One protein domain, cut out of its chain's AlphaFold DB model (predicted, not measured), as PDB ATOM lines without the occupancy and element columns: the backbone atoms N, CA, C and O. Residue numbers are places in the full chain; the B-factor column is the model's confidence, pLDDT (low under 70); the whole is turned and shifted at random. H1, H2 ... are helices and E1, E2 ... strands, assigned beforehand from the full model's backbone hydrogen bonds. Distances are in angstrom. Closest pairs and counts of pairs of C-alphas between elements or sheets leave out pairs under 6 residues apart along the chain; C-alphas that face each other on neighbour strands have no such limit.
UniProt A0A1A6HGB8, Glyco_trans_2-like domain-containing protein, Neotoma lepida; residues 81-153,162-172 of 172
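AT A GLANCE: This is residues 81 to 153 and 162 to 172 of the 172 residues of the protein "Glyco_trans_2-like domain-containing protein" of Neotoma lepida (UniProt A0A1A6HGB8). Little regular structure forms this domain: a small sheet, E1, E5, E2, grazed by helix H1, with a hairpin, E3 and E4, apart from that sheet. The 84 printed residues run E1, H1, E2, E3, E4, E5; 31 are in named elements, mixed helix and strand. The sheet is mixed. It is only just compact, close to loose (radius of gyration of the C-alphas 14.1 A), spanning 41 by 40 by 23 A.

HOW THE PARTS SIT: Start at inner strand E5, residues 166 to 170. It is antiparallel to E1, residues 81 to 83 (N 82 to O 169, 2.9 A), and parallel to E2, residues 106 to 110 (N 108 to O 168, 3.0 A). H1, residues 88 to 97, only grazes the sheet with residues 88 to 91; its O i to N i+4 pairs are within hydrogen-bond range. E3, residues 124 to 127, and E4, residues 133 to 136, form an antiparallel hairpin (N 126 to O 134, 2.9 A).

IN THESE COORDINATES: Find E1 beginning at C-alpha 81 (124.632, 164.026, 124.657). H1 runs 14.4 A, E2 13.0 A; E5, 12.5 A, ends at C-alpha 170 (123.753, 160.465, 127.275).

THE WHOLE: Residues 154 to 161 are cut out; C-alphas 153 and 162 are 19.8 A apart. E2 to E3 is a long link. Look for pLDDT under 70 at residues 142 to 153 and 162 to 172.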
ATOM      1  N   VAL A  81     123.338 164.518 124.183       86.81
ATOM      2  CA  VAL A  81     124.632 164.026 124.657       86.81
ATOM      3  C   VAL A  81     125.590 165.160 124.998       86.81
ATOM      4  O   VAL A  81     125.534 166.236 124.399       86.81
ATOM      5  N   GLU A  82     126.508 164.888 125.918       86.88
ATOM      6  CA  GLU A  82     127.664 165.733 126.207       86.88
ATOM      7  C   GLU A  82     128.964 164.976 125.935       86.88
ATOM      8  O   GLU A  82     129.058 163.757 126.095       86.88
ATOM      9  N   PHE A  83     129.979 165.712 125.495       86.00
ATOM     10  CA  PHE A  83     131.279 165.158 125.146       86.00
ATOM     11  C   PHE A  83     132.326 165.607 126.153       86.00
ATOM     12  O   PHE A  83     132.439 166.796 126.459       86.00
ATOM     13  N   THR A  84     133.146 164.670 126.625       84.00
ATOM     14  CA  THR A  84     134.318 165.026 127.429       84.00
ATOM     15  C   THR A  84     135.411 165.605 126.536       84.00
ATOM     16  O   THR A  84     135.523 165.253 125.361       84.00
ATOM     17  N   ALA A  85     136.264 166.472 127.083       84.38
ATOM     18  CA  ALA A  85     137.465 166.899 126.367       84.38
ATOM     19  C   ALA A  85     138.295 165.671 125.952       84.38
ATOM     20  O   ALA A  85     138.389 164.724 126.728       84.38
ATOM     21  N   GLY A  86     138.858 165.675 124.740       84.56
ATOM     22  CA  GLY A  86     139.707 164.587 124.235       84.56
ATOM     23  C   GLY A  86     138.977 163.297 123.827       84.56
ATOM     24  O   GLY A  86     139.613 162.252 123.704       84.56
ATOM     25  N   TRP A  87     137.649 163.317 123.661       85.19
ATOM     26  CA  TRP A  87     136.882 162.114 123.300       85.19
ATOM     27  C   TRP A  87     137.175 161.597 121.878       85.19
ATOM     28  O   TRP A  87     137.029 160.402 121.611       85.19
ATOM     29  N   ALA A  88     137.551 162.485 120.951       88.31
ATOM     30  CA  ALA A  88     137.563 162.200 119.517       88.31
ATOM     31  C   ALA A  88     138.881 161.566 119.053       88.31
ATOM     32  O   ALA A  88     138.877 160.604 118.288       88.31
ATOM     33  N   GLU A  89     140.011 162.076 119.534       87.75
ATOM     34  CA  GLU A  89     141.367 161.648 119.198       87.75
ATOM     35  C   GLU A  89     141.571 160.129 119.349       87.75
ATOM     36  O   GLU A  89     142.016 159.492 118.386       87.75
ATOM     37  N   PRO A  90     141.195 159.492 120.477       86.12
ATOM     38  CA  PRO A  90     141.410 158.061 120.635       86.12
ATOM     39  C   PRO A  90     140.432 157.231 119.779       86.12
ATOM     40  O   PRO A  90     140.782 156.135 119.342       86.12
ATOM     41  N   VAL A  91     139.238 157.747 119.458       88.44
ATOM     42  CA  VAL A  91     138.304 157.100 118.513       88.44
ATOM     43  C   VAL A  91     138.867 157.128 117.091       88.44
ATOM     44  O   VAL A  91     138.900 156.103 116.405       88.44
ATOM     45  N   LEU A  92     139.347 158.287 116.646       91.12
ATOM     46  CA  LEU A  92     139.863 158.479 115.292       91.12
ATOM     47  C   LEU A  92     141.162 157.715 115.058       91.12
ATOM     48  O   LEU A  92     141.309 157.108 113.999       91.12
ATOM     49  N   SER A  93     142.050 157.666 116.053       91.56
ATOM     50  CA  SER A  93     143.275 156.861 115.999       91.56
ATOM     51  C   SER A  93     142.962 155.378 115.736       91.56
ATOM     52  O   SER A  93     143.514 154.762 114.822       91.56
ATOM     53  N   ARG A  94     141.953 154.813 116.418       89.25
ATOM     54  CA  ARG A  94     141.527 153.417 116.194       89.25
ATOM     55  C   ARG A  94     140.959 153.163 114.805       89.25
ATOM     56  O   ARG A  94     141.160 152.070 114.269       89.25
ATOM     57  N   ILE A  95     140.250 154.135 114.238       92.50
ATOM     58  CA  ILE A  95     139.715 154.058 112.873       92.50
ATOM     59  C   ILE A  95     140.842 154.206 111.842       92.50
ATOM     60  O   ILE A  95     140.808 153.549 110.801       92.50
ATOM     61  N   GLN A  96     141.842 155.043 112.122       93.62
ATOM     62  CA  GLN A  96     143.009 155.225 111.263       93.62
ATOM     63  C   GLN A  96     143.831 153.935 111.160       93.62
ATOM     64  O   GLN A  96     144.183 153.534 110.054       93.62
ATOM     65  N   GLU A  97     144.064 153.250 112.285       94.44
ATOM     66  CA  GLU A  97     144.749 151.949 112.327       94.44
ATOM     67  C   GLU A  97     144.051 150.878 111.467       94.44
ATOM     68  O   GLU A  97     144.708 150.035 110.859       94.44
ATOM     69  N   ASN A  98     142.713 150.867 111.430       93.00
ATOM     70  CA  ASN A  98     141.946 149.948 110.592       93.00
ATOM     71  C   ASN A  98     140.576 150.536 110.230       93.00
ATOM     72  O   ASN A  98     139.645 150.552 111.039       93.00
ATOM     73  N   ARG A  99     140.433 150.911 108.955       93.88
ATOM     74  CA  ARG A  99     139.239 151.571 108.400       93.88
ATOM     75  C   ARG A  99     137.989 150.683 108.346       93.88
ATOM     76  O   ARG A  99     136.916 151.191 108.045       93.88
ATOM     77  N   LYS A 100     138.103 149.382 108.638       95.06
ATOM     78  CA  LYS A 100     136.960 148.458 108.762       95.06
ATOM     79  C   LYS A 100     136.366 148.420 110.177       95.06
ATOM     80  O   LYS A 100     135.390 147.708 110.395       95.06
ATOM     81  N   ARG A 101     136.953 149.130 111.148       91.62
ATOM     82  CA  ARG A 101     136.451 149.170 112.529       91.62
ATOM     83  C   ARG A 101     135.297 150.156 112.670       91.62
ATOM     84  O   ARG A 101     135.378 151.291 112.206       91.62
ATOM     85  N   VAL A 102     134.271 149.729 113.398       91.44
ATOM     86  CA  VAL A 102     133.227 150.598 113.949       91.44
ATOM     87  C   VAL A 102     133.511 150.739 115.438       91.44
ATOM     88  O   VAL A 102     133.702 149.736 116.123       91.44
ATOM     89  N   ILE A 103     133.593 151.975 115.923       89.81
ATOM     90  CA  ILE A 103     133.943 152.270 117.313       89.81
ATOM     91  C   ILE A 103     132.715 152.811 118.031       89.81
ATOM     92  O   ILE A 103     132.085 153.757 117.560       89.81
ATOM     93  N   LEU A 104     132.416 152.224 119.186       87.88
ATOM     94  CA  LEU A 104     131.462 152.748 120.150       87.88
ATOM     95  C   LEU A 104     132.258 153.259 121.363       87.88
ATOM     96  O   LEU A 104     132.945 152.454 121.996       87.88
ATOM     97  N   PRO A 105     132.244 154.569 121.661       85.12
ATOM     98  CA  PRO A 105     132.887 155.093 122.864       85.12
ATOM     99  C   PRO A 105     132.134 154.639 124.118       85.12
ATOM    100  O   PRO A 105     130.965 154.264 124.040       85.12
ATOM    101  N   SER A 106     132.785 154.708 125.283       83.00
ATOM    102  CA  SER A 106     132.064 154.530 126.550       83.00
ATOM    103  C   SER A 106     130.979 155.596 126.689       83.00
ATOM    104  O   SER A 106     131.256 156.777 126.439       83.00
ATOM    105  N   ILE A 107     129.783 155.164 127.099       85.00
ATOM    106  CA  ILE A 107     128.612 156.016 127.298       85.00
ATOM    107  C   ILE A 107     128.297 156.082 128.792       85.00
ATOM    108  O   ILE A 107     127.890 155.081 129.375       85.00
ATOM    109  N   ASP A 108     128.486 157.251 129.402       87.62
ATOM    110  CA  ASP A 108     128.060 157.508 130.784       87.62
ATOM    111  C   ASP A 108     126.624 158.055 130.816       87.62
ATOM    112  O   ASP A 108     126.156 158.660 129.849       87.62
ATOM    113  N   ASN A 109     125.929 157.882 131.940       85.94
ATOM    114  CA  ASN A 109     124.576 158.402 132.129       85.94
ATOM    115  C   ASN A 109     124.606 159.839 132.664       85.94
ATOM    116  O   ASN A 109     125.338 160.135 133.607       85.94
ATOM    117  N   ILE A 110     123.767 160.714 132.118       87.62
ATOM    118  CA  ILE A 110     123.453 162.026 132.695       87.62
ATOM    119  C   ILE A 110     122.073 161.917 133.330       87.62
ATOM    120  O   ILE A 110     121.079 161.749 132.627       87.62
ATOM    121  N   LYS A 111     121.978 162.020 134.656       85.75
ATOM    122  CA  LYS A 111     120.681 161.889 135.326       85.75
ATOM    123  C   LYS A 111     119.724 163.010 134.904       85.75
ATOM    124  O   LYS A 111     120.088 164.182 134.889       85.75
ATOM    125  N   GLN A 112     118.478 162.653 134.608       88.88
ATOM    126  CA  GLN A 112     117.469 163.601 134.125       88.88
ATOM    127  C   GLN A 112     117.060 164.653 135.172       88.88
ATOM    128  O   GLN A 112     116.667 165.763 134.816       88.88
ATOM    129  N   ASP A 113     117.092 164.301 136.455       91.38
ATOM    130  CA  ASP A 113     116.603 165.130 137.558       91.38
ATOM    131  C   ASP A 113     117.578 166.247 137.936       91.38
ATOM    132  O   ASP A 113     117.155 167.377 138.188       91.38
ATOM    133  N   ASN A 114     118.875 165.943 137.964       92.00
ATOM    134  CA  ASN A 114     119.897 166.852 138.475       92.00
ATOM    135  C   ASN A 114     121.092 167.065 137.531       92.00
ATOM    136  O   ASN A 114     122.005 167.812 137.883       92.00
ATOM    137  N   PHE A 115     121.084 166.453 136.342       89.94
ATOM    138  CA  PHE A 115     122.163 166.513 135.348       89.94
ATOM    139  C   PHE A 115     123.529 166.031 135.867       89.94
ATOM    140  O   PHE A 115     124.567 166.326 135.274       89.94
ATOM    141  N   GLU A 116     123.560 165.269 136.963       89.50
ATOM    142  CA  GLU A 116     124.792 164.649 137.433       89.50
ATOM    143  C   GLU A 116     125.214 163.519 136.498       89.50
ATOM    144  O   GLU A 116     124.419 162.659 136.112       89.50
ATOM    145  N   VAL A 117     126.511 163.482 136.205       86.62
ATOM    146  CA  VAL A 117     127.116 162.389 135.451       86.62
ATOM    147  C   VAL A 117     127.318 161.187 136.368       86.62
ATOM    148  O   VAL A 117     128.113 161.227 137.312       86.62
ATOM    149  N   GLN A 118     126.655 160.087 136.039       87.31
ATOM    150  CA  GLN A 118     126.893 158.771 136.603       87.31
ATOM    151  C   GLN A 118     127.730 157.947 135.624       87.31
ATOM    152  O   GLN A 118     127.272 157.569 134.546       87.31
ATOM    153  N   ARG A 119     128.965 157.646 136.028       85.44
ATOM    154  CA  ARG A 119     129.877 156.830 135.228       85.44
ATOM    155  C   ARG A 119     129.481 155.366 135.244       85.44
ATOM    156  O   ARG A 119     129.158 154.840 136.311       85.44
ATOM    157  N   TYR A 120     129.592 154.721 134.093       80.12
ATOM    158  CA  TYR A 120     129.427 153.277 133.985       80.12
ATOM    159  C   TYR A 120     130.763 152.558 133.851       80.12
ATOM    160  O   TYR A 120     131.771 153.114 133.414       80.12
ATOM    161  N   GLU A 121     130.770 151.299 134.281       80.69
ATOM    162  CA  GLU A 121     131.888 150.411 134.002       80.69
ATOM    163  C   GLU A 121     131.888 150.022 132.526       80.69
ATOM    164  O   GLU A 121     130.834 149.851 131.902       80.69
ATOM    165  N   ASN A 122     133.092 149.854 131.975       77.81
ATOM    166  CA  ASN A 122     133.252 149.434 130.593       77.81
ATOM    167  C   ASN A 122     132.547 148.095 130.385       77.81
ATOM    168  O   ASN A 122     132.905 147.084 130.986       77.81
ATOM    169  N   SER A 123     131.562 148.115 129.501       82.69
ATOM    170  CA  SER A 123     130.749 146.958 129.169       82.69
ATOM    171  C   SER A 123     130.771 146.754 127.663       82.69
ATOM    172  O   SER A 123     130.697 147.710 126.885       82.69
ATOM    173  N   ALA A 124     130.860 145.501 127.238       85.06
ATOM    174  CA  ALA A 124     130.548 145.153 125.865       85.06
ATOM    175  C   ALA A 124     129.024 145.201 125.662       85.06
ATOM    176  O   ALA A 124     128.244 145.113 126.612       85.06
ATOM    177  N   HIS A 125     128.599 145.371 124.414       87.12
ATOM    178  CA  HIS A 125     127.186 145.316 124.052       87.12
ATOM    179  C   HIS A 125     126.845 143.912 123.558       87.12
ATOM    180  O   HIS A 125     127.604 143.316 122.792       87.12
ATOM    181  N   GLY A 126     125.699 143.398 123.988       90.00
ATOM    182  CA  GLY A 126     125.158 142.112 123.562       90.00
ATOM    183  C   GLY A 126     123.645 142.172 123.391       90.00
ATOM    184  O   GLY A 126     123.024 143.208 123.622       90.00
ATOM    185  N   TYR A 127     123.054 141.045 123.001       94.12
ATOM    186  CA  TYR A 127     121.608 140.911 122.854       94.12
ATOM    187  C   TYR A 127     121.102 139.694 123.618       94.12
ATOM    188  O   TYR A 127     121.749 138.644 123.613       94.12
ATOM    189  N   SER A 128     119.946 139.829 124.267       93.25
ATOM    190  CA  SER A 128     119.201 138.668 124.754       93.25
ATOM    191  C   SER A 128     118.546 137.928 123.581       93.25
ATOM    192  O   SER A 128     118.465 138.445 122.464       93.25
ATOM    193  N   TRP A 129     118.023 136.725 123.825       95.06
ATOM    194  CA  TRP A 129     117.268 135.968 122.814       95.06
ATOM    195  C   TRP A 129     115.945 136.630 122.405       95.06
ATOM    196  O   TRP A 129     115.406 136.329 121.346       95.06
ATOM    197  N   GLU A 130     115.460 137.577 123.207       96.31
ATOM    198  CA  GLU A 130     114.326 138.446 122.878       96.31
ATOM    199  C   GLU A 130     114.755 139.699 122.091       96.31
ATOM    200  O   GLU A 130     113.931 140.557 121.789       96.31
ATOM    201  N   LEU A 131     116.045 139.801 121.745       93.50
ATOM    202  CA  LEU A 131     116.673 140.910 121.022       93.50
ATOM    203  C   LEU A 131     116.727 142.234 121.802       93.50
ATOM    204  O   LEU A 131     116.884 143.302 121.207       93.50
ATOM    205  N   TRP A 132     116.682 142.179 123.136       93.31
ATOM    206  CA  TRP A 132     116.978 143.343 123.972       93.31
ATOM    207  C   TRP A 132     118.477 143.614 123.997       93.31
ATOM    208  O   TRP A 132     119.263 142.699 124.240       93.31
ATOM    209  N   CYS A 133     118.872 144.868 123.775       90.56
ATOM    210  CA  CYS A 133     120.255 145.300 123.962       90.56
ATOM    211  C   CYS A 133     120.626 145.214 125.449       90.56
ATOM    212  O   CYS A 133     119.859 145.651 126.306       90.56
ATOM    213  N   MET A 134     121.798 144.664 125.746       88.81
ATOM    214  CA  MET A 134     122.302 144.483 127.104       88.81
ATOM    215  C   MET A 134     123.752 144.940 127.215       88.81
ATOM    216  O   MET A 134     124.527 144.836 126.261       88.81
ATOM    217  N   TYR A 135     124.124 145.358 128.420       87.00
ATOM    218  CA  TYR A 135     125.510 145.557 128.820       87.00
ATOM    219  C   TYR A 135     126.043 144.254 129.414       87.00
ATOM    220  O   TYR A 135     125.489 143.732 130.381       87.00
ATOM    221  N   ILE A 136     127.096 143.713 128.812       87.81
ATOM    222  CA  ILE A 136     127.762 142.488 129.248       87.81
ATOM    223  C   ILE A 136     129.177 142.821 129.712       87.81
ATOM    224  O   ILE A 136     129.903 143.564 129.050       87.81
ATOM    225  N   SER A 137     129.588 142.259 130.846       84.25
ATOM    226  CA  SER A 137     130.978 142.366 131.282       84.25
ATOM    227  C   SER A 137     131.870 141.668 130.251       84.25
ATOM    228  O   SER A 137     131.620 140.497 129.937       84.25
ATOM    229  N   PRO A 138     132.872 142.355 129.683       78.38
ATOM    230  CA  PRO A 138     133.778 141.719 128.743       78.38
ATOM    231  C   PRO A 138     134.549 140.594 129.451       78.38
ATOM    232  O   PRO A 138     134.841 140.703 130.645       78.38
ATOM    233  N   PRO A 139     134.888 139.499 128.753       77.06
ATOM    234  CA  PRO A 139     135.760 138.495 129.338       77.06
ATOM    235  C   PRO A 139     137.156 139.090 129.593       77.06
ATOM    236  O   PRO A 139     137.601 140.009 128.904       77.06
ATOM    237  N   LYS A 140     137.833 138.590 130.633       73.69
ATOM    238  CA  LYS A 140     139.066 139.189 131.187       73.69
ATOM    239  C   LYS A 140     140.225 139.275 130.190       73.69
ATOM    240  O   LYS A 140     141.118 140.090 130.355       73.69
ATOM    241  N   ASP A 141     140.233 138.425 129.175       71.12
ATOM    242  CA  ASP A 141     141.219 138.407 128.090       71.12
ATOM    243  C   ASP A 141     141.022 139.550 127.080       71.12
ATOM    244  O   ASP A 141     141.973 139.985 126.432       71.12
ATOM    245  N   CYS A 142     139.794 140.058 126.969       60.16
ATOM    246  CA  CYS A 142     139.441 141.218 126.158       60.16
ATOM    247  C   CYS A 142     139.702 142.545 126.889       60.16
ATOM    248  O   CYS A 142     139.665 143.614 126.269       60.16
ATOM    249  N   GLU A 143     139.978 142.499 128.197       56.84
ATOM    250  CA  GLU A 143     140.470 143.649 128.944       56.84
ATOM    251  C   GLU A 143     141.906 143.940 128.507       56.84
ATOM    252  O   GLU A 143     142.865 143.248 128.840       56.84
ATOM    253  N   THR A 144     142.065 144.985 127.706       52.72
ATOM    254  CA  THR A 144     143.382 145.470 127.317       52.72
ATOM    255  C   THR A 144     144.085 146.070 128.539       52.72
ATOM    256  O   THR A 144     143.540 146.982 129.166       52.72
ATOM    257  N   PRO A 145     145.313 145.628 128.877       40.56
ATOM    258  CA  PRO A 145     146.122 146.305 129.879       40.56
ATOM    259  C   PRO A 145     146.503 147.676 129.318       40.56
ATOM    260  O   PRO A 145     147.282 147.791 128.371       40.56
ATOM    261  N   GLY A 146     145.905 148.731 129.852       46.31
ATOM    262  CA  GLY A 146     146.192 150.102 129.462       46.31
ATOM    263  C   GLY A 146     145.638 151.071 130.498       46.31
ATOM    264  O   GLY A 146     144.636 150.757 131.147       46.31
ATOM    265  N   PRO A 147     146.275 152.235 130.699       38.38
ATOM    266  CA  PRO A 147     145.769 153.218 131.642       38.38
ATOM    267  C   PRO A 147     144.348 153.631 131.237       38.38
ATOM    268  O   PRO A 147     144.092 153.963 130.076       38.38
ATOM    269  N   ARG A 148     143.409 153.618 132.195       47.34
ATOM    270  CA  ARG A 148     142.135 154.330 132.027       47.34
ATOM    271  C   ARG A 148     142.492 155.808 131.939       47.34
ATOM    272  O   ARG A 148     142.921 156.383 132.937       47.34
ATOM    273  N   VAL A 149     142.374 156.405 130.757       40.75
ATOM    274  CA  VAL A 149     142.710 157.820 130.575       40.75
ATOM    275  C   VAL A 149     141.648 158.656 131.295       40.75
ATOM    276  O   VAL A 149     140.564 158.913 130.779       40.75
ATOM    277  N   ASN A 150     141.939 159.044 132.535       36.88
ATOM    278  CA  ASN A 150     141.128 159.982 133.296       36.88
ATOM    279  C   ASN A 150     141.404 161.394 132.768       36.88
ATOM    280  O   ASN A 150     142.274 162.087 133.282       36.88
ATOM    281  N   LEU A 151     140.636 161.854 131.780       38.00
ATOM    282  CA  LEU A 151     140.778 163.194 131.183       38.00
ATOM    283  C   LEU A 151     140.296 164.339 132.107       38.00
ATOM    284  O   LEU A 151     139.720 165.319 131.641       38.00
ATOM    285  N   ARG A 152     140.479 164.228 133.433       34.38
ATOM    286  CA  ARG A 152     140.139 165.309 134.377       34.38
ATOM    287  C   ARG A 152     141.249 166.346 134.546       34.38
ATOM    288  O   ARG A 152     140.926 167.449 134.962       34.38
ATOM    289  N   HIS A 153     142.501 166.040 134.215       28.27
ATOM    290  CA  HIS A 153     143.616 166.986 134.302       28.27
ATOM    291  C   HIS A 153     144.584 166.738 133.142       28.27
ATOM    292  O   HIS A 153     144.779 165.594 132.746       28.27
ATOM    293  N   LYS A 162     146.761 150.909 124.724       32.00
ATOM    294  CA  LYS A 162     145.651 150.126 124.158       32.00
ATOM    295  C   LYS A 162     144.360 150.271 124.990       32.00
ATOM    296  O   LYS A 162     143.663 149.296 125.168       32.00
ATOM    297  N   GLY A 163     144.056 151.448 125.540       32.72
ATOM    298  CA  GLY A 163     142.932 151.653 126.463       32.72
ATOM    299  C   GLY A 163     141.578 151.868 125.774       32.72
ATOM    300  O   GLY A 163     141.518 152.254 124.603       32.72
ATOM    301  N   TRP A 164     140.499 151.638 126.528       35.88
ATOM    302  CA  TRP A 164     139.129 152.012 126.169       35.88
ATOM    303  C   TRP A 164     138.985 153.538 126.114       35.88
ATOM    304  O   TRP A 164     139.395 154.242 127.037       35.88
ATOM    305  N   CYS A 165     138.386 154.043 125.037       39.75
ATOM    306  CA  CYS A 165     138.148 155.468 124.829       39.75
ATOM    307  C   CYS A 165     136.875 155.892 125.582       39.75
ATOM    308  O   CYS A 165     135.766 155.534 125.177       39.75
ATOM    309  N   SER A 166     137.009 156.647 126.672       37.44
ATOM    310  CA  SER A 166     135.866 157.302 127.319       37.44
ATOM    311  C   SER A 166     135.493 158.584 126.576       37.44
ATOM    312  O   SER A 166     136.403 159.343 126.237       37.44
ATOM    313  N   GLY A 167     134.199 158.884 126.404       52.69
ATOM    314  CA  GLY A 167     133.829 160.290 126.206       52.69
ATOM    315  C   GLY A 167     132.541 160.642 125.478       52.69
ATOM    316  O   GLY A 167     132.522 161.674 124.810       52.69
ATOM    317  N   VAL A 168     131.466 159.867 125.616       44.41
ATOM    318  CA  VAL A 168     130.119 160.355 125.283       44.41
ATOM    319  C   VAL A 168     129.229 160.144 126.501       44.41
ATOM    320  O   VAL A 168     129.351 159.145 127.195       44.41
ATOM    321  N   GLN A 169     128.380 161.105 126.821       46.91
ATOM    322  CA  GLN A 169     127.479 161.046 127.968       46.91
ATOM    323  C   GLN A 169     126.071 161.241 127.434       46.91
ATOM    324  O   GLN A 169     125.868 162.178 126.674       46.91
ATOM    325  N   ALA A 170     125.124 160.376 127.771       42.88
ATOM    326  CA  ALA A 170     123.753 160.465 127.275       42.88
ATOM    327  C   ALA A 170     122.785 160.690 128.437       42.88
ATOM    328  O   ALA A 170     122.907 160.050 129.480       42.88
ATOM    329  N   ALA A 171     121.825 161.598 128.257       34.06
ATOM    330  CA  ALA A 171     120.646 161.649 129.116       34.06
ATOM    331  C   ALA A 171     119.666 160.509 128.748       34.06
ATOM    332  O   ALA A 171     119.630 160.129 127.574       34.06
ATOM    333  N   PRO A 172     118.903 159.955 129.709       38.81
ATOM    334  CA  PRO A 172     117.880 158.944 129.446       38.81
ATOM    335  C   PRO A 172     116.655 159.497 128.697       38.81
ATOM    336  O   PRO A 172     116.421 160.730 128.722       38.81
TER     337      PRO A 172